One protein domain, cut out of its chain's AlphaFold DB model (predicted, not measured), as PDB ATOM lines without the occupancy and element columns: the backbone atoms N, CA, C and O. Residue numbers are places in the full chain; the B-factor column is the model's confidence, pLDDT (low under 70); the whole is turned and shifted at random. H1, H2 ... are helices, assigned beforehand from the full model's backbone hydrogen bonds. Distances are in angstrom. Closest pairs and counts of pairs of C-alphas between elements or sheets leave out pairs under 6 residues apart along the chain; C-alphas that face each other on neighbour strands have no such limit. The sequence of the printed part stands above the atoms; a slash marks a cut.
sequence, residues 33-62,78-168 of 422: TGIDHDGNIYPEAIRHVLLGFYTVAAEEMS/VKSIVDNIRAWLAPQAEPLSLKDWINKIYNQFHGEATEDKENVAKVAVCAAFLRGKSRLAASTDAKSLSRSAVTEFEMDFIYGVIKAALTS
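This is residues 33 to 62 and 78 to 168 of the 422 residues of an uncharacterized protein of Ascodesmis nigricans (UniProt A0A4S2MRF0). One long helix, H4, runs through the middle with five helices packed round it: H1 and H2, side by side, cross it as a pair, H3 and H6 run along it, and short H5 folds back on its end. The printed part has 121 residues with six named helices, H1 to H6 along the chain, and no named strand: all helix. It is compact, with a radius of gyration of the C-alphas of 14.5 A, and elongated, spanning 45 by 28 by 25 A.

H4, residues 115 to 137, is the hub. H3, residues 98 to 109, touches it as a helical hairpin, closest at C-alphas 109 and 118, 5.2 A. H6, residues 152 to 167, touches residues 119 to 126 of H4 alone, at a shallow tilt of 33 degrees, only just short of steep; C-alphas 119 and 165 are closest, 4.7 A. H5, residues 142 to 148, forms a helical hairpin with H4, closest at C-alphas 133 and 148, 4.7 A. H1, residues 43 to 62, touches H4 at a steep tilt of 60 degrees with residues 45 to 50 alone, closest at C-alphas 46 and 128, 5.5 A. H2, residues 78 to 89, touches H4 with residues 81 to 85 alone, closest at C-alphas 81 and 117, 5.6 A. H1 and H2 touch, opposite ways at a shallow tilt of 8 degrees, closest at C-alphas 47 and 86, 5.9 A. Every O i to N i+4 pair is within hydrogen-bond range in H2, H3, H4 and H6, 9 of 16 in H1 and 1 of 3 in H5, which has 3 of 4 O i to N i+3 pairs within range.

H4 measures 33.0 A, H1 30.1 A from C-alpha 43 at (-31.529, 13.650, 233.080), and H6 21.9 A to C-alpha 167 at (-28.101, -10.627, 226.553).

Residues 63 to 77 are not printed, a 13.0 A gap between C-alphas 62 and 78. Of the links printed whole, none is long. Residues 56 to 62 and 112 to 113 have pLDDT under 70.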
ATOM      1  N   THR A  33     -33.328  12.314 245.140       85.88
ATOM      2  CA  THR A  33     -34.046  11.150 244.590       85.88
ATOM      3  C   THR A  33     -33.767  10.963 243.099       85.88
ATOM      4  O   THR A  33     -33.588   9.833 242.646       85.88
ATOM      5  N   GLY A  34     -33.653  12.054 242.336       92.31
ATOM      6  CA  GLY A  34     -33.479  12.013 240.885       92.31
ATOM      7  C   GLY A  34     -34.765  11.716 240.105       92.31
ATOM      8  O   GLY A  34     -34.705  11.550 238.885       92.31
ATOM      9  N   ILE A  35     -35.918  11.675 240.784       93.69
ATOM     10  CA  ILE A  35     -37.243  11.533 240.173       93.69
ATOM     11  C   ILE A  35     -38.206  12.612 240.691       93.69
ATOM     12  O   ILE A  35     -38.021  13.166 241.780       93.69
ATOM     13  N   ASP A  36     -39.216  12.957 239.897       92.19
ATOM     14  CA  ASP A  36     -40.249  13.914 240.284       92.19
ATOM     15  C   ASP A  36     -41.423  13.253 241.028       92.19
ATOM     16  O   ASP A  36     -41.382  12.086 241.425       92.19
ATOM     17  N   HIS A  37     -42.478  14.031 241.269       86.44
ATOM     18  CA  HIS A  37     -43.651  13.578 242.008       86.44
ATOM     19  C   HIS A  37     -44.494  12.527 241.274       86.44
ATOM     20  O   HIS A  37     -45.194  11.776 241.957       86.44
ATOM     21  N   ASP A  38     -44.386  12.464 239.948       89.62
ATOM     22  CA  ASP A  38     -45.060  11.504 239.074       89.62
ATOM     23  C   ASP A  38     -44.167  10.286 238.773       89.62
ATOM     24  O   ASP A  38     -44.570   9.358 238.072       89.62
ATOM     25  N   GLY A  39     -42.948  10.258 239.325       91.81
ATOM     26  CA  GLY A  39     -41.961   9.213 239.069       91.81
ATOM     27  C   GLY A  39     -41.206   9.393 237.750       91.81
ATOM     28  O   GLY A  39     -40.541   8.455 237.302       91.81
ATOM     29  N   ASN A  40     -41.278  10.574 237.129       95.94
ATOM     30  CA  ASN A  40     -40.467  10.896 235.962       95.94
ATOM     31  C   ASN A  40     -39.012  11.107 236.383       95.94
ATOM     32  O   ASN A  40     -38.722  11.640 237.449       95.94
ATOM     33  N   ILE A  41     -38.085  10.693 235.532       96.69
ATOM     34  CA  ILE A  41     -36.655  10.642 235.823       96.69
ATOM     35  C   ILE A  41     -35.992  11.898 235.274       96.69
ATOM     36  O   ILE A  41     -36.135  12.198 234.085       96.69
ATOM     37  N   TYR A  42     -35.226  12.595 236.110       96.00
ATOM     38  CA  TYR A  42     -34.419  13.728 235.664       96.00
ATOM     39  C   TYR A  42     -33.179  13.249 234.885       96.00
ATOM     40  O   TYR A  42     -32.553  12.254 235.276       96.00
ATOM     41  N   PRO A  43     -32.758  13.957 233.817       94.69
ATOM     42  CA  PRO A  43     -31.529  13.650 233.080       94.69
ATOM     43  C   PRO A  43     -30.293  13.502 233.982       94.69
ATOM     44  O   PRO A  43     -29.439  12.643 233.749       94.69
ATOM     45  N   GLU A  44     -30.197  14.311 235.036       93.94
ATOM     46  CA  GLU A  44     -29.110  14.316 236.016       93.94
ATOM     47  C   GLU A  44     -28.989  12.982 236.752       93.94
ATOM     48  O   GLU A  44     -27.871  12.521 236.981       93.94
ATOM     49  N   ALA A  45     -30.110  12.330 237.065       94.38
ATOM     50  CA  ALA A  45     -30.118  11.025 237.721       94.38
ATOM     51  C   ALA A  45     -29.492   9.951 236.822       94.38
ATOM     52  O   ALA A  45     -28.686   9.138 237.272       94.38
ATOM     53  N   ILE A  46     -29.791  10.004 235.521       95.56
ATOM     54  CA  ILE A  46     -29.193   9.113 234.519       95.56
ATOM     55  C   ILE A  46     -27.695   9.413 234.391       95.56
ATOM     56  O   ILE A  46     -26.872   8.499 234.395       95.56
ATOM     57  N   ARG A  47     -27.311  10.699 234.327       92.81
ATOM     58  CA  ARG A  47     -25.897  11.120 234.263       92.81
ATOM     59  C   ARG A  47     -25.104  10.686 235.492       92.81
ATOM     60  O   ARG A  47     -23.931  10.358 235.331       92.81
ATOM     61  N   HIS A  48     -25.724  10.696 236.670       91.81
ATOM     62  CA  HIS A  48     -25.138  10.219 237.921       91.81
ATOM     63  C   HIS A  48     -24.869   8.717 237.860       91.81
ATOM     64  O   HIS A  48     -23.727   8.298 238.010       91.81
ATOM     65  N   VAL A  49     -25.878   7.914 237.506       92.75
ATOM     66  CA  VAL A  49     -25.723   6.459 237.338       92.75
ATOM     67  C   VAL A  49     -24.645   6.117 236.304       92.75
ATOM     68  O   VAL A  49     -23.824   5.229 236.532       92.75
ATOM     69  N   LEU A  50     -24.583   6.862 235.196       91.88
ATOM     70  CA  LEU A  50     -23.558   6.704 234.160       91.88
ATOM     71  C   LEU A  50     -22.122   6.886 234.684       91.88
ATOM     72  O   LEU A  50     -21.210   6.273 234.133       91.88
ATOM     73  N   LEU A  51     -21.893   7.658 235.755       88.81
ATOM     74  CA  LEU A  51     -20.566   7.735 236.384       88.81
ATOM     75  C   LEU A  51     -20.129   6.377 236.942       88.81
ATOM     76  O   LEU A  51     -18.961   6.009 236.826       88.81
ATOM     77  N   GLY A  52     -21.068   5.599 237.482       86.50
ATOM     78  CA  GLY A  52     -20.787   4.270 238.011       86.50
ATOM     79  C   GLY A  52     -20.474   3.213 236.952       86.50
ATOM     80  O   GLY A  52     -19.941   2.151 237.277       86.50
ATOM     81  N   PHE A  53     -20.765   3.486 235.677       86.44
ATOM     82  CA  PHE A  53     -20.389   2.596 234.578       86.44
ATOM     83  C   PHE A  53     -18.897   2.683 234.244       86.44
ATOM     84  O   PHE A  53     -18.330   1.674 233.828       86.44
ATOM     85  N   TYR A  54     -18.240   3.835 234.453       80.00
ATOM     86  CA  TYR A  54     -16.784   3.931 234.264       80.00
ATOM     87  C   TYR A  54     -16.050   2.966 235.185       80.00
ATOM     88  O   TYR A  54     -15.091   2.321 234.767       80.00
ATOM     89  N   THR A  55     -16.523   2.862 236.426       71.06
ATOM     90  CA  THR A  55     -15.906   2.014 237.433       71.06
ATOM     91  C   THR A  55     -15.988   0.554 237.028       71.06
ATOM     92  O   THR A  55     -14.953  -0.098 236.982       71.06
ATOM     93  N   VAL A  56     -17.180   0.077 236.636       67.12
ATOM     94  CA  VAL A  56     -17.383  -1.307 236.169       67.12
ATOM     95  C   VAL A  56     -16.573  -1.594 234.903       67.12
ATOM     96  O   VAL A  56     -15.980  -2.656 234.774       67.12
ATOM     97  N   ALA A  57     -16.467  -0.638 233.987       68.75
ATOM     98  CA  ALA A  57     -15.694  -0.828 232.765       68.75
ATOM     99  C   ALA A  57     -14.184  -0.914 232.979       68.75
ATOM    100  O   ALA A  57     -13.501  -1.701 232.322       68.75
ATOM    101  N   ALA A  58     -13.656  -0.107 233.904       62.56
ATOM    102  CA  ALA A  58     -12.261  -0.198 234.309       62.56
ATOM    103  C   ALA A  58     -11.940  -1.587 234.892       62.56
ATOM    104  O   ALA A  58     -10.800  -2.044 234.796       62.56
ATOM    105  N   GLU A  59     -12.939  -2.290 235.444       61.75
ATOM    106  CA  GLU A  59     -12.778  -3.657 235.939       61.75
ATOM    107  C   GLU A  59     -12.447  -4.651 234.837       61.75
ATOM    108  O   GLU A  59     -11.510  -5.438 234.978       61.75
ATOM    109  N   GLU A  60     -13.222  -4.624 233.754       59.69
ATOM    110  CA  GLU A  60     -13.154  -5.633 232.697       59.69
ATOM    111  C   GLU A  60     -11.879  -5.495 231.866       59.69
ATOM    112  O   GLU A  60     -11.230  -6.490 231.542       59.69
ATOM    113  N   MET A  61     -11.441  -4.256 231.628       57.62
ATOM    114  CA  MET A  61     -10.184  -3.989 230.924       57.62
ATOM    115  C   MET A  61      -8.954  -4.481 231.704       57.62
ATOM    116  O   MET A  61      -7.931  -4.801 231.104       57.62
ATOM    117  N   SER A  62      -9.029  -4.565 233.039       54.44
ATOM    118  CA  SER A  62      -7.907  -5.025 233.871       54.44
ATOM    119  C   SER A  62      -7.727  -6.550 233.873       54.44
ATOM    120  O   SER A  62      -6.628  -7.046 234.135       54.44
ATOM    121  N   VAL A  78     -15.326   1.997 226.815       81.12
ATOM    122  CA  VAL A  78     -16.562   2.276 227.568       81.12
ATOM    123  C   VAL A  78     -16.627   3.740 227.999       81.12
ATOM    124  O   VAL A  78     -17.693   4.353 227.966       81.12
ATOM    125  N   LYS A  79     -15.477   4.341 228.324       84.38
ATOM    126  CA  LYS A  79     -15.391   5.770 228.610       84.38
ATOM    127  C   LYS A  79     -15.998   6.616 227.481       84.38
ATOM    128  O   LYS A  79     -16.799   7.499 227.764       84.38
ATOM    129  N   SER A  80     -15.675   6.320 226.220       87.88
ATOM    130  CA  SER A  80     -16.259   6.998 225.056       87.88
ATOM    131  C   SER A  80     -17.771   6.780 224.952       87.88
ATOM    132  O   SER A  80     -18.507   7.724 224.665       87.88
ATOM    133  N   ILE A  81     -18.263   5.563 225.201       88.19
ATOM    134  CA  ILE A  81     -19.706   5.271 225.216       88.19
ATOM    135  C   ILE A  81     -20.416   6.146 226.251       88.19
ATOM    136  O   ILE A  81     -21.351   6.869 225.905       88.19
ATOM    137  N   VAL A  82     -19.929   6.140 227.492       88.62
ATOM    138  CA  VAL A  82     -20.515   6.902 228.597       88.62
ATOM    139  C   VAL A  82     -20.430   8.411 228.342       88.62
ATOM    140  O   VAL A  82     -21.429   9.110 228.507       88.62
ATOM    141  N   ASP A  83     -19.284   8.922 227.881       90.00
ATOM    142  CA  ASP A  83     -19.103  10.343 227.551       90.00
ATOM    143  C   ASP A  83     -20.090  10.800 226.466       90.00
ATOM    144  O   ASP A  83     -20.709  11.856 226.601       90.00
ATOM    145  N   ASN A  84     -20.301   9.979 225.430       90.62
ATOM    146  CA  ASN A  84     -21.259  10.267 224.362       90.62
ATOM    147  C   ASN A  84     -22.699  10.345 224.887       90.62
ATOM    148  O   ASN A  84     -23.428  11.276 224.541       90.62
ATOM    149  N   ILE A  85     -23.109   9.398 225.738       91.25
ATOM    150  CA  ILE A  85     -24.452   9.413 226.335       91.25
ATOM    151  C   ILE A  85     -24.607  10.650 227.230       91.25
ATOM    152  O   ILE A  85     -25.612  11.354 227.146       91.25
ATOM    153  N   ARG A  86     -23.597  10.979 228.046       92.19
ATOM    154  CA  ARG A  86     -23.626  12.162 228.923       92.19
ATOM    155  C   ARG A  86     -23.683  13.471 228.140       92.19
ATOM    156  O   ARG A  86     -24.383  14.381 228.575       92.19
ATOM    157  N   ALA A  87     -22.972  13.573 227.018       92.50
ATOM    158  CA  ALA A  87     -23.029  14.737 226.136       92.50
ATOM    159  C   ALA A  87     -24.416  14.888 225.493       92.50
ATOM    160  O   ALA A  87     -24.950  15.993 225.445       92.50
ATOM    161  N   TRP A  88     -25.034  13.780 225.076       94.31
ATOM    162  CA  TRP A  88     -26.400  13.769 224.548       94.31
ATOM    163  C   TRP A  88     -27.470  14.119 225.600       94.31
ATOM    164  O   TRP A  88     -28.464  14.775 225.278       94.31
ATOM    165  N   LEU A  89     -27.257  13.720 226.859       91.25
ATOM    166  CA  LEU A  89     -28.126  14.075 227.986       91.25
ATOM    167  C   LEU A  89     -27.966  15.536 228.430       91.25
ATOM    168  O   LEU A  89     -28.910  16.099 228.965       91.25
ATOM    169  N   ALA A  90     -26.801  16.159 228.226       90.81
ATOM    170  CA  ALA A  90     -26.505  17.507 228.717       90.81
ATOM    171  C   ALA A  90     -27.495  18.617 228.288       90.81
ATOM    172  O   ALA A  90     -27.794  19.457 229.131       90.81
ATOM    173  N   PRO A  91     -28.010  18.667 227.041       92.44
ATOM    174  CA  PRO A  91     -29.021  19.654 226.652       92.44
ATOM    175  C   PRO A  91     -30.453  19.288 227.081       92.44
ATOM    176  O   PRO A  91     -31.372  20.058 226.816       92.44
ATOM    177  N   GLN A  92     -30.679  18.112 227.676       89.56
ATOM    178  CA  GLN A  92     -32.007  17.698 228.129       89.56
ATOM    179  C   GLN A  92     -32.288  18.337 229.492       89.56
ATOM    180  O   GLN A  92     -31.455  18.235 230.384       89.56
ATOM    181  N   ALA A  93     -33.452  18.967 229.652       87.56
ATOM    182  CA  ALA A  93     -33.853  19.602 230.912       87.56
ATOM    183  C   ALA A  93     -35.091  18.951 231.547       87.56
ATOM    184  O   ALA A  93     -35.242  18.961 232.765       87.56
ATOM    185  N   GLU A  94     -35.969  18.372 230.728       93.19
ATOM    186  CA  GLU A  94     -37.261  17.876 231.198       93.19
ATOM    187  C   GLU A  94     -37.154  16.465 231.790       93.19
ATOM    188  O   GLU A  94     -36.526  15.590 231.170       93.19
ATOM    189  N   PRO A  95     -37.786  16.209 232.949       95.94
ATOM    190  CA  PRO A  95     -37.963  14.856 233.436       95.94
ATOM    191  C   PRO A  95     -38.940  14.109 232.520       95.94
ATOM    192  O   PRO A  95     -39.916  14.674 232.029       95.94
ATOM    193  N   LEU A  96     -38.680  12.827 232.272       97.06
ATOM    194  CA  LEU A  96     -39.542  11.981 231.439       97.06
ATOM    195  C   LEU A  96     -39.891  10.689 232.166       97.06
ATOM    196  O   LEU A  96     -39.116  10.202 232.994       97.06
ATOM    197  N   SER A  97     -41.032  10.100 231.818       97.25
ATOM    198  CA  SER A  97     -41.394   8.780 232.323       97.25
ATOM    199  C   SER A  97     -40.337   7.741 231.928       97.25
ATOM    200  O   SER A  97     -39.612   7.899 230.938       97.25
ATOM    201  N   LEU A  98     -40.270   6.635 232.674       97.38
ATOM    202  CA  LEU A  98     -39.384   5.513 232.354       97.38
ATOM    203  C   LEU A  98     -39.541   5.064 230.888       97.38
ATOM    204  O   LEU A  98     -38.555   4.911 230.169       97.38
ATOM    205  N   LYS A  99     -40.782   4.906 230.417       97.94
ATOM    206  CA  LYS A  99     -41.076   4.478 229.044       97.94
ATOM    207  C   LYS A  99     -40.616   5.506 228.009       97.94
ATOM    208  O   LYS A  99     -40.041   5.126 226.988       97.94
ATOM    209  N   ASP A 100     -40.841   6.790 228.270       97.88
ATOM    210  CA  ASP A 100     -40.471   7.859 227.341       97.88
ATOM    211  C   ASP A 100     -38.956   8.006 227.221       97.88
ATOM    212  O   ASP A 100     -38.449   8.173 226.109       97.88
ATOM    213  N   TRP A 101     -38.212   7.841 228.320       97.75
ATOM    214  CA  TRP A 101     -36.752   7.768 228.265       97.75
ATOM    215  C   TRP A 101     -36.258   6.600 227.415       97.75
ATOM    216  O   TRP A 101     -35.393   6.797 226.563       97.75
ATOM    217  N   ILE A 102     -36.817   5.399 227.598       97.75
ATOM    218  CA  ILE A 102     -36.427   4.220 226.810       97.75
ATOM    219  C   ILE A 102     -36.721   4.426 225.317       97.75
ATOM    220  O   ILE A 102     -35.859   4.144 224.483       97.75
ATOM    221  N   ASN A 103     -37.884   4.984 224.971       96.81
ATOM    222  CA  ASN A 103     -38.228   5.319 223.585       96.81
ATOM    223  C   ASN A 103     -37.281   6.374 222.997       96.81
ATOM    224  O   ASN A 103     -36.838   6.261 221.855       96.81
ATOM    225  N   LYS A 104     -36.949   7.402 223.782       96.00
ATOM    226  CA  LYS A 104     -36.043   8.476 223.371       96.00
ATOM    227  C   LYS A 104     -34.619   7.965 223.138       96.00
ATOM    228  O   LYS A 104     -33.992   8.363 222.160       96.00
ATOM    229  N   ILE A 105     -34.139   7.051 223.982       95.38
ATOM    230  CA  ILE A 105     -32.851   6.361 223.817       95.38
ATOM    231  C   ILE A 105     -32.849   5.504 222.554       95.38
ATOM    232  O   ILE A 105     -31.909   5.598 221.769       95.38
ATOM    233  N   TYR A 106     -33.907   4.721 222.327       94.25
ATOM    234  CA  TYR A 106     -34.059   3.933 221.104       94.25
ATOM    235  C   TYR A 106     -33.994   4.833 219.863       94.25
ATOM    236  O   TYR A 106     -33.150   4.636 219.000       94.25
ATOM    237  N   ASN A 107     -34.790   5.901 219.805       94.00
ATOM    238  CA  ASN A 107     -34.786   6.815 218.657       94.00
ATOM    239  C   ASN A 107     -33.425   7.496 218.426       94.00
ATOM    240  O   ASN A 107     -33.098   7.834 217.290       94.00
ATOM    241  N   GLN A 108     -32.639   7.707 219.484       93.88
ATOM    242  CA  GLN A 108     -31.322   8.332 219.391       93.88
ATOM    243  C   GLN A 108     -30.215   7.363 218.953       93.88
ATOM    244  O   GLN A 108     -29.305   7.766 218.225       93.88
ATOM    245  N   PHE A 109     -30.230   6.132 219.466       91.25
ATOM    246  CA  PHE A 109     -29.097   5.206 219.387       91.25
ATOM    247  C   PHE A 109     -29.413   3.897 218.661       91.25
ATOM    248  O   PHE A 109     -28.534   3.044 218.574       91.25
ATOM    249  N   HIS A 110     -30.610   3.717 218.110       85.19
ATOM    250  CA  HIS A 110     -30.937   2.502 217.375       85.19
ATOM    251  C   HIS A 110     -30.123   2.384 216.072       85.19
ATOM    252  O   HIS A 110     -30.177   3.254 215.201       85.19
ATOM    253  N   GLY A 111     -29.380   1.279 215.935       77.00
ATOM    254  CA  GLY A 111     -28.526   0.961 214.783       77.00
ATOM    255  C   GLY A 111     -27.279   0.153 215.175       77.00
ATOM    256  O   GLY A 111     -26.811   0.225 216.307       77.00
ATOM    257  N   GLU A 112     -26.709  -0.627 214.246       57.59
ATOM    258  CA  GLU A 112     -25.660  -1.620 214.573       57.59
ATOM    259  C   GLU A 112     -24.344  -1.024 215.111       57.59
ATOM    260  O   GLU A 112     -23.598  -1.713 215.799       57.59
ATOM    261  N   ALA A 113     -24.054   0.256 214.851       65.50
ATOM    262  CA  ALA A 113     -22.855   0.931 215.363       65.50
ATOM    263  C   ALA A 113     -23.050   1.587 216.747       65.50
ATOM    264  O   ALA A 113     -22.107   2.164 217.301       65.50
ATOM    265  N   THR A 114     -24.265   1.555 217.299       78.94
ATOM    266  CA  THR A 114     -24.661   2.333 218.486       78.94
ATOM    267  C   THR A 114     -25.354   1.510 219.569       78.94
ATOM    268  O   THR A 114     -25.679   2.061 220.618       78.94
ATOM    269  N   GLU A 115     -25.493   0.198 219.383       87.25
ATOM    270  CA  GLU A 115     -26.220  -0.671 220.313       87.25
ATOM    271  C   GLU A 115     -25.607  -0.726 221.720       87.25
ATOM    272  O   GLU A 115     -26.341  -0.720 222.703       87.25
ATOM    273  N   ASP A 116     -24.279  -0.661 221.860       88.00
ATOM    274  CA  ASP A 116     -23.642  -0.533 223.181       88.00
ATOM    275  C   ASP A 116     -24.074   0.744 223.913       88.00
ATOM    276  O   ASP A 116     -24.343   0.724 225.115       88.00
ATOM    277  N   LYS A 117     -24.185   1.864 223.185       90.88
ATOM    278  CA  LYS A 117     -24.651   3.135 223.758       90.88
ATOM    279  C   LYS A 117     -26.114   3.031 224.161       90.88
ATOM    280  O   LYS A 117     -26.481   3.491 225.239       90.88
ATOM    281  N   GLU A 118     -26.926   2.414 223.309       93.31
ATOM    282  CA  GLU A 118     -28.341   2.170 223.570       93.31
ATOM    283  C   GLU A 118     -28.532   1.319 224.832       93.31
ATOM    284  O   GLU A 118     -29.250   1.723 225.745       93.31
ATOM    285  N   ASN A 119     -27.842   0.181 224.925       93.94
ATOM    286  CA  ASN A 119     -27.970  -0.767 226.028       93.94
ATOM    287  C   ASN A 119     -27.458  -0.185 227.353       93.94
ATOM    288  O   ASN A 119     -28.164  -0.264 228.358       93.94
ATOM    289  N   VAL A 120     -26.297   0.483 227.359       93.38
ATOM    290  CA  VAL A 120     -25.788   1.179 228.556       93.38
ATOM    291  C   VAL A 120     -26.749   2.282 229.004       93.38
ATOM    292  O   VAL A 120     -27.076   2.366 230.188       93.38
ATOM    293  N   ALA A 121     -27.258   3.102 228.077       95.12
ATOM    294  CA  ALA A 121     -28.208   4.162 228.412       95.12
ATOM    295  C   ALA A 121     -29.524   3.595 228.973       95.12
ATOM    296  O   ALA A 121     -30.035   4.106 229.969       95.12
ATOM    297  N   LYS A 122     -30.052   2.517 228.377       96.44
ATOM    298  CA  LYS A 122     -31.258   1.822 228.850       96.44
ATOM    299  C   LYS A 122     -31.092   1.302 230.278       96.44
ATOM    300  O   LYS A 122     -31.940   1.574 231.125       96.44
ATOM    301  N   VAL A 123     -29.987   0.606 230.565       96.75
ATOM    302  CA  VAL A 123     -29.705   0.102 231.921       96.75
ATOM    303  C   VAL A 123     -29.538   1.262 232.904       96.75
ATOM    304  O   VAL A 123     -30.085   1.197 234.002       96.75
ATOM    305  N   ALA A 124     -28.859   2.346 232.510       96.69
ATOM    306  CA  ALA A 124     -28.696   3.527 233.355       96.69
ATOM    307  C   ALA A 124     -30.038   4.190 233.716       96.69
ATOM    308  O   ALA A 124     -30.230   4.587 234.862       96.69
ATOM    309  N   VAL A 125     -30.988   4.263 232.776       98.06
ATOM    310  CA  VAL A 125     -32.350   4.761 233.039       98.06
ATOM    311  C   VAL A 125     -33.100   3.857 234.015       98.06
ATOM    312  O   VAL A 125     -33.667   4.353 234.987       98.06
ATOM    313  N   CYS A 126     -33.084   2.538 233.797       98.25
ATOM    314  CA  CYS A 126     -33.728   1.583 234.705       98.25
ATOM    315  C   CYS A 126     -33.157   1.668 236.128       98.25
ATOM    316  O   CYS A 126     -33.906   1.691 237.104       98.25
ATOM    317  N   ALA A 127     -31.833   1.759 236.243       97.31
ATOM    318  CA  ALA A 127     -31.142   1.934 237.511       97.31
ATOM    319  C   ALA A 127     -31.486   3.276 238.180       97.31
ATOM    320  O   ALA A 127     -31.788   3.292 239.371       97.31
ATOM    321  N   ALA A 128     -31.509   4.386 237.432       97.25
ATOM    322  CA  ALA A 128     -31.879   5.702 237.957       97.25
ATOM    323  C   ALA A 128     -33.320   5.726 238.494       97.25
ATOM    324  O   ALA A 128     -33.572   6.290 239.558       97.25
ATOM    325  N   PHE A 129     -34.245   5.057 237.801       97.81
ATOM    326  CA  PHE A 129     -35.628   4.905 238.247       97.81
ATOM    327  C   PHE A 129     -35.730   4.148 239.578       97.81
ATOM    328  O   PHE A 129     -36.312   4.657 240.538       97.81
ATOM    329  N   LEU A 130     -35.128   2.954 239.667       97.62
ATOM    330  CA  LEU A 130     -35.170   2.131 240.883       97.62
ATOM    331  C   LEU A 130     -34.434   2.783 242.055       97.62
ATOM    332  O   LEU A 130     -34.914   2.741 243.186       97.62
ATOM    333  N   ARG A 131     -33.318   3.463 241.781       95.75
ATOM    334  CA  ARG A 131     -32.617   4.309 242.751       95.75
ATOM    335  C   ARG A 131     -33.538   5.389 243.317       95.75
ATOM    336  O   ARG A 131     -33.627   5.535 244.535       95.75
ATOM    337  N   GLY A 132     -34.245   6.124 242.457       95.12
ATOM    338  CA  GLY A 132     -35.188   7.151 242.894       95.12
ATOM    339  C   GLY A 132     -36.318   6.582 243.747       95.12
ATOM    340  O   GLY A 132     -36.595   7.103 244.827       95.12
ATOM    341  N   LYS A 133     -36.907   5.457 243.323       95.56
ATOM    342  CA  LYS A 133     -37.943   4.733 244.081       95.56
ATOM    343  C   LYS A 133     -37.441   4.267 245.451       95.56
ATOM    344  O   LYS A 133     -38.126   4.475 246.448       95.56
ATOM    345  N   SER A 134     -36.222   3.731 245.522       94.56
ATOM    346  CA  SER A 134     -35.577   3.339 246.783       94.56
ATOM    347  C   SER A 134     -35.400   4.525 247.732       94.56
ATOM    348  O   SER A 134     -35.717   4.427 248.914       94.56
ATOM    349  N   ARG A 135     -34.930   5.672 247.229       93.00
ATOM    350  CA  ARG A 135     -34.753   6.877 248.055       93.00
ATOM    351  C   ARG A 135     -36.082   7.467 248.522       93.00
ATOM    352  O   ARG A 135     -36.171   7.923 249.658       93.00
ATOM    353  N   LEU A 136     -37.131   7.397 247.699       91.06
ATOM    354  CA  LEU A 136     -38.488   7.736 248.137       91.06
ATOM    355  C   LEU A 136     -38.981   6.801 249.249       91.06
ATOM    356  O   LEU A 136     -39.625   7.281 250.178       91.06
ATOM    357  N   ALA A 137     -38.672   5.500 249.183       90.19
ATOM    358  CA  ALA A 137     -39.062   4.529 250.210       90.19
ATOM    359  C   ALA A 137     -38.363   4.783 251.555       90.19
ATOM    360  O   ALA A 137     -38.924   4.498 252.610       90.19
ATOM    361  N   ALA A 138     -37.149   5.340 251.522       86.56
ATOM    362  CA  ALA A 138     -36.409   5.739 252.715       86.56
ATOM    363  C   ALA A 138     -36.935   7.042 253.356       86.56
ATOM    364  O   ALA A 138     -36.558   7.365 254.484       86.56
ATOM    365  N   SER A 139     -37.802   7.790 252.665       82.56
ATOM    366  CA  SER A 139     -38.413   9.011 253.193       82.56
ATOM    367  C   SER A 139     -39.465   8.698 254.261       82.56
ATOM    368  O   SER A 139     -40.252   7.762 254.136       82.56
ATOM    369  N   THR A 140     -39.537   9.531 255.303       76.56
ATOM    370  CA  THR A 140     -40.561   9.431 256.357       76.56
ATOM    371  C   THR A 140     -41.911  10.033 255.954       76.56
ATOM    372  O   THR A 140     -42.874   9.946 256.714       76.56
ATOM    373  N   ASP A 141     -41.999  10.678 254.791       80.19
ATOM    374  CA  ASP A 141     -43.238  11.275 254.295       80.19
ATOM    375  C   ASP A 141     -44.203  10.204 253.754       80.19
ATOM    376  O   ASP A 141     -43.905   9.486 252.798       80.19
ATOM    377  N   ALA A 142     -45.410  10.139 254.322       75.56
ATOM    378  CA  ALA A 142     -46.437   9.167 253.947       75.56
ATOM    379  C   ALA A 142     -46.838   9.246 252.462       75.56
ATOM    380  O   ALA A 142     -47.131   8.216 251.850       75.56
ATOM    381  N   LYS A 143     -46.818  10.445 251.856       75.88
ATOM    382  CA  LYS A 143     -47.076  10.598 250.412       75.88
ATOM    383  C   LYS A 143     -45.935  10.032 249.570       75.88
ATOM    384  O   LYS A 143     -46.156   9.598 248.443       75.88
ATOM    385  N   SER A 144     -44.706  10.056 250.072       76.88
ATOM    386  CA  SER A 144     -43.544   9.469 249.400       76.88
ATOM    387  C   SER A 144     -43.584   7.940 249.439       76.88
ATOM    388  O   SER A 144     -43.296   7.309 248.424       76.88
ATOM    389  N   LEU A 145     -44.063   7.342 250.534       76.69
ATOM    390  CA  LEU A 145     -44.190   5.886 250.663       76.69
ATOM    391  C   LEU A 145     -45.134   5.269 249.623       76.69
ATOM    392  O   LEU A 145     -44.754   4.301 248.966       76.69
ATOM    393  N   SER A 146     -46.322   5.842 249.400       77.38
ATOM    394  CA  SER A 146     -47.254   5.309 248.389       77.38
ATOM    395  C   SER A 146     -46.695   5.381 246.963       77.38
ATOM    396  O   SER A 146     -46.996   4.523 246.139       77.38
ATOM    397  N   ARG A 147     -45.842   6.373 246.681       82.50
ATOM    398  CA  ARG A 147     -45.180   6.570 245.379       82.50
ATOM    399  C   ARG A 147     -43.900   5.755 245.212       82.50
ATOM    400  O   ARG A 147     -43.447   5.560 244.084       82.50
ATOM    401  N   SER A 148     -43.314   5.299 246.315       87.31
ATOM    402  CA  SER A 148     -42.063   4.540 246.330       87.31
ATOM    403  C   SER A 148     -42.216   3.096 245.857       87.31
ATOM    404  O   SER A 148     -41.246   2.498 245.392       87.31
ATOM    405  N   ALA A 149     -43.435   2.552 245.920       92.25
ATOM    406  CA  ALA A 149     -43.724   1.222 245.416       92.25
ATOM    407  C   ALA A 149     -43.425   1.145 243.911       92.25
ATOM    408  O   ALA A 149     -43.765   2.047 243.133       92.25
ATOM    409  N   VAL A 150     -42.777   0.051 243.514       95.38
ATOM    410  CA  VAL A 150     -42.604  -0.309 242.109       95.38
ATOM    411  C   VAL A 150     -43.678  -1.327 241.778       95.38
ATOM    412  O   VAL A 150     -43.811  -2.347 242.451       95.38
ATOM    413  N   THR A 151     -44.487  -1.020 240.778       95.12
ATOM    414  CA  THR A 151     -45.564  -1.902 240.337       95.12
ATOM    415  C   THR A 151     -45.003  -3.132 239.624       95.12
ATOM    416  O   THR A 151     -43.901  -3.107 239.077       95.12
ATOM    417  N   GLU A 152     -45.792  -4.205 239.571       94.50
ATOM    418  CA  GLU A 152     -45.452  -5.408 238.800       94.50
ATOM    419  C   GLU A 152     -45.165  -5.081 237.325       94.50
ATOM    420  O   GLU A 152     -44.172  -5.542 236.771       94.50
ATOM    421  N   PHE A 153     -45.973  -4.211 236.710       96.00
ATOM    422  CA  PHE A 153     -45.766  -3.786 235.324       96.00
ATOM    423  C   PHE A 153     -44.434  -3.048 235.128       96.00
ATOM    424  O   PHE A 153     -43.708  -3.325 234.173       96.00
ATOM    425  N   GLU A 154     -44.097  -2.116 236.025       96.69
ATOM    426  CA  GLU A 154     -42.810  -1.413 235.978       96.69
ATOM    427  C   GLU A 154     -41.645  -2.389 236.156       96.69
ATOM    428  O   GLU A 154     -40.678  -2.318 235.397       96.69
ATOM    429  N   MET A 155     -41.742  -3.332 237.100       96.94
ATOM    430  CA  MET A 155     -40.697  -4.335 237.314       96.94
ATOM    431  C   MET A 155     -40.515  -5.263 236.116       96.94
ATOM    432  O   MET A 155     -39.376  -5.521 235.721       96.94
ATOM    433  N   ASP A 156     -41.600  -5.735 235.508       96.06
ATOM    434  CA  ASP A 156     -41.543  -6.579 234.314       96.06
ATOM    435  C   ASP A 156     -40.945  -5.823 233.122       96.06
ATOM    436  O   ASP A 156     -40.107  -6.368 232.394       96.06
ATOM    437  N   PHE A 157     -41.299  -4.544 232.963       97.81
ATOM    438  CA  PHE A 157     -40.710  -3.675 231.948       97.81
ATOM    439  C   PHE A 157     -39.204  -3.478 232.172       97.81
ATOM    440  O   PHE A 157     -38.411  -3.683 231.251       97.81
ATOM    441  N   ILE A 158     -38.788  -3.143 233.398       98.12
ATOM    442  CA  ILE A 158     -37.377  -2.953 233.767       98.12
ATOM    443  C   ILE A 158     -36.578  -4.236 233.551       98.12
ATOM    444  O   ILE A 158     -35.511  -4.204 232.936       98.12
ATOM    445  N   TYR A 159     -37.102  -5.371 234.014       97.31
ATOM    446  CA  TYR A 159     -36.478  -6.672 233.812       97.31
ATOM    447  C   TYR A 159     -36.302  -6.981 232.324       97.31
ATOM    448  O   TYR A 159     -35.210  -7.370 231.911       97.31
ATOM    449  N   GLY A 160     -37.338  -6.757 231.509       97.31
ATOM    450  CA  GLY A 160     -37.281  -6.954 230.062       97.31
ATOM    451  C   GLY A 160     -36.204  -6.099 229.391       97.31
ATOM    452  O   GLY A 160     -35.429  -6.616 228.584       97.31
ATOM    453  N   VAL A 161     -36.106  -4.821 229.769       97.56
ATOM    454  CA  VAL A 161     -35.085  -3.892 229.258       97.56
ATOM    455  C   VAL A 161     -33.675  -4.328 229.665       97.56
ATOM    456  O   VAL A 161     -32.804  -4.426 228.800       97.56
ATOM    457  N   ILE A 162     -33.447  -4.630 230.949       96.69
ATOM    458  CA  ILE A 162     -32.138  -5.070 231.455       96.69
ATOM    459  C   ILE A 162     -31.735  -6.389 230.794       96.69
ATOM    460  O   ILE A 162     -30.632  -6.492 230.271       96.69
ATOM    461  N   LYS A 163     -32.631  -7.383 230.747       96.19
ATOM    462  CA  LYS A 163     -32.390  -8.663 230.071       96.19
ATOM    463  C   LYS A 163     -31.988  -8.452 228.613       96.19
ATOM    464  O   LYS A 163     -30.997  -9.032 228.176       96.19
ATOM    465  N   ALA A 164     -32.745  -7.652 227.861       94.88
ATOM    466  CA  ALA A 164     -32.464  -7.400 226.450       94.88
ATOM    467  C   ALA A 164     -31.090  -6.741 226.254       94.88
ATOM    468  O   ALA A 164     -30.325  -7.182 225.398       94.88
ATOM    469  N   ALA A 165     -30.755  -5.754 227.088       93.81
ATOM    470  CA  ALA A 165     -29.459  -5.086 227.055       93.81
ATOM    471  C   ALA A 165     -28.303  -6.053 227.362       93.81
ATOM    472  O   ALA A 165     -27.348  -6.143 226.599       93.81
ATOM    473  N   LEU A 166     -28.424  -6.821 228.447       92.44
ATOM    474  CA  LEU A 166     -27.368  -7.699 228.954       92.44
ATOM    475  C   LEU A 166     -27.149  -8.957 228.104       92.44
ATOM    476  O   LEU A 166     -26.056  -9.519 228.096       92.44
ATOM    477  N   THR A 167     -28.182  -9.425 227.401       93.00
ATOM    478  CA  THR A 167     -28.101 -10.627 226.553       93.00
ATOM    479  C   THR A 167     -27.865 -10.320 225.078       93.00
ATOM    480  O   THR A 167     -27.743 -11.261 224.284       93.00
ATOM    481  N   SER A 168     -27.767  -9.041 224.693       91.38
ATOM    482  CA  SER A 168     -27.508  -8.672 223.304       91.38
ATOM    483  C   SER A 168     -26.168  -9.230 222.824       91.38
ATOM    484  O   SER A 168     -25.112  -8.958 223.388       91.38
TER     485      SER A 168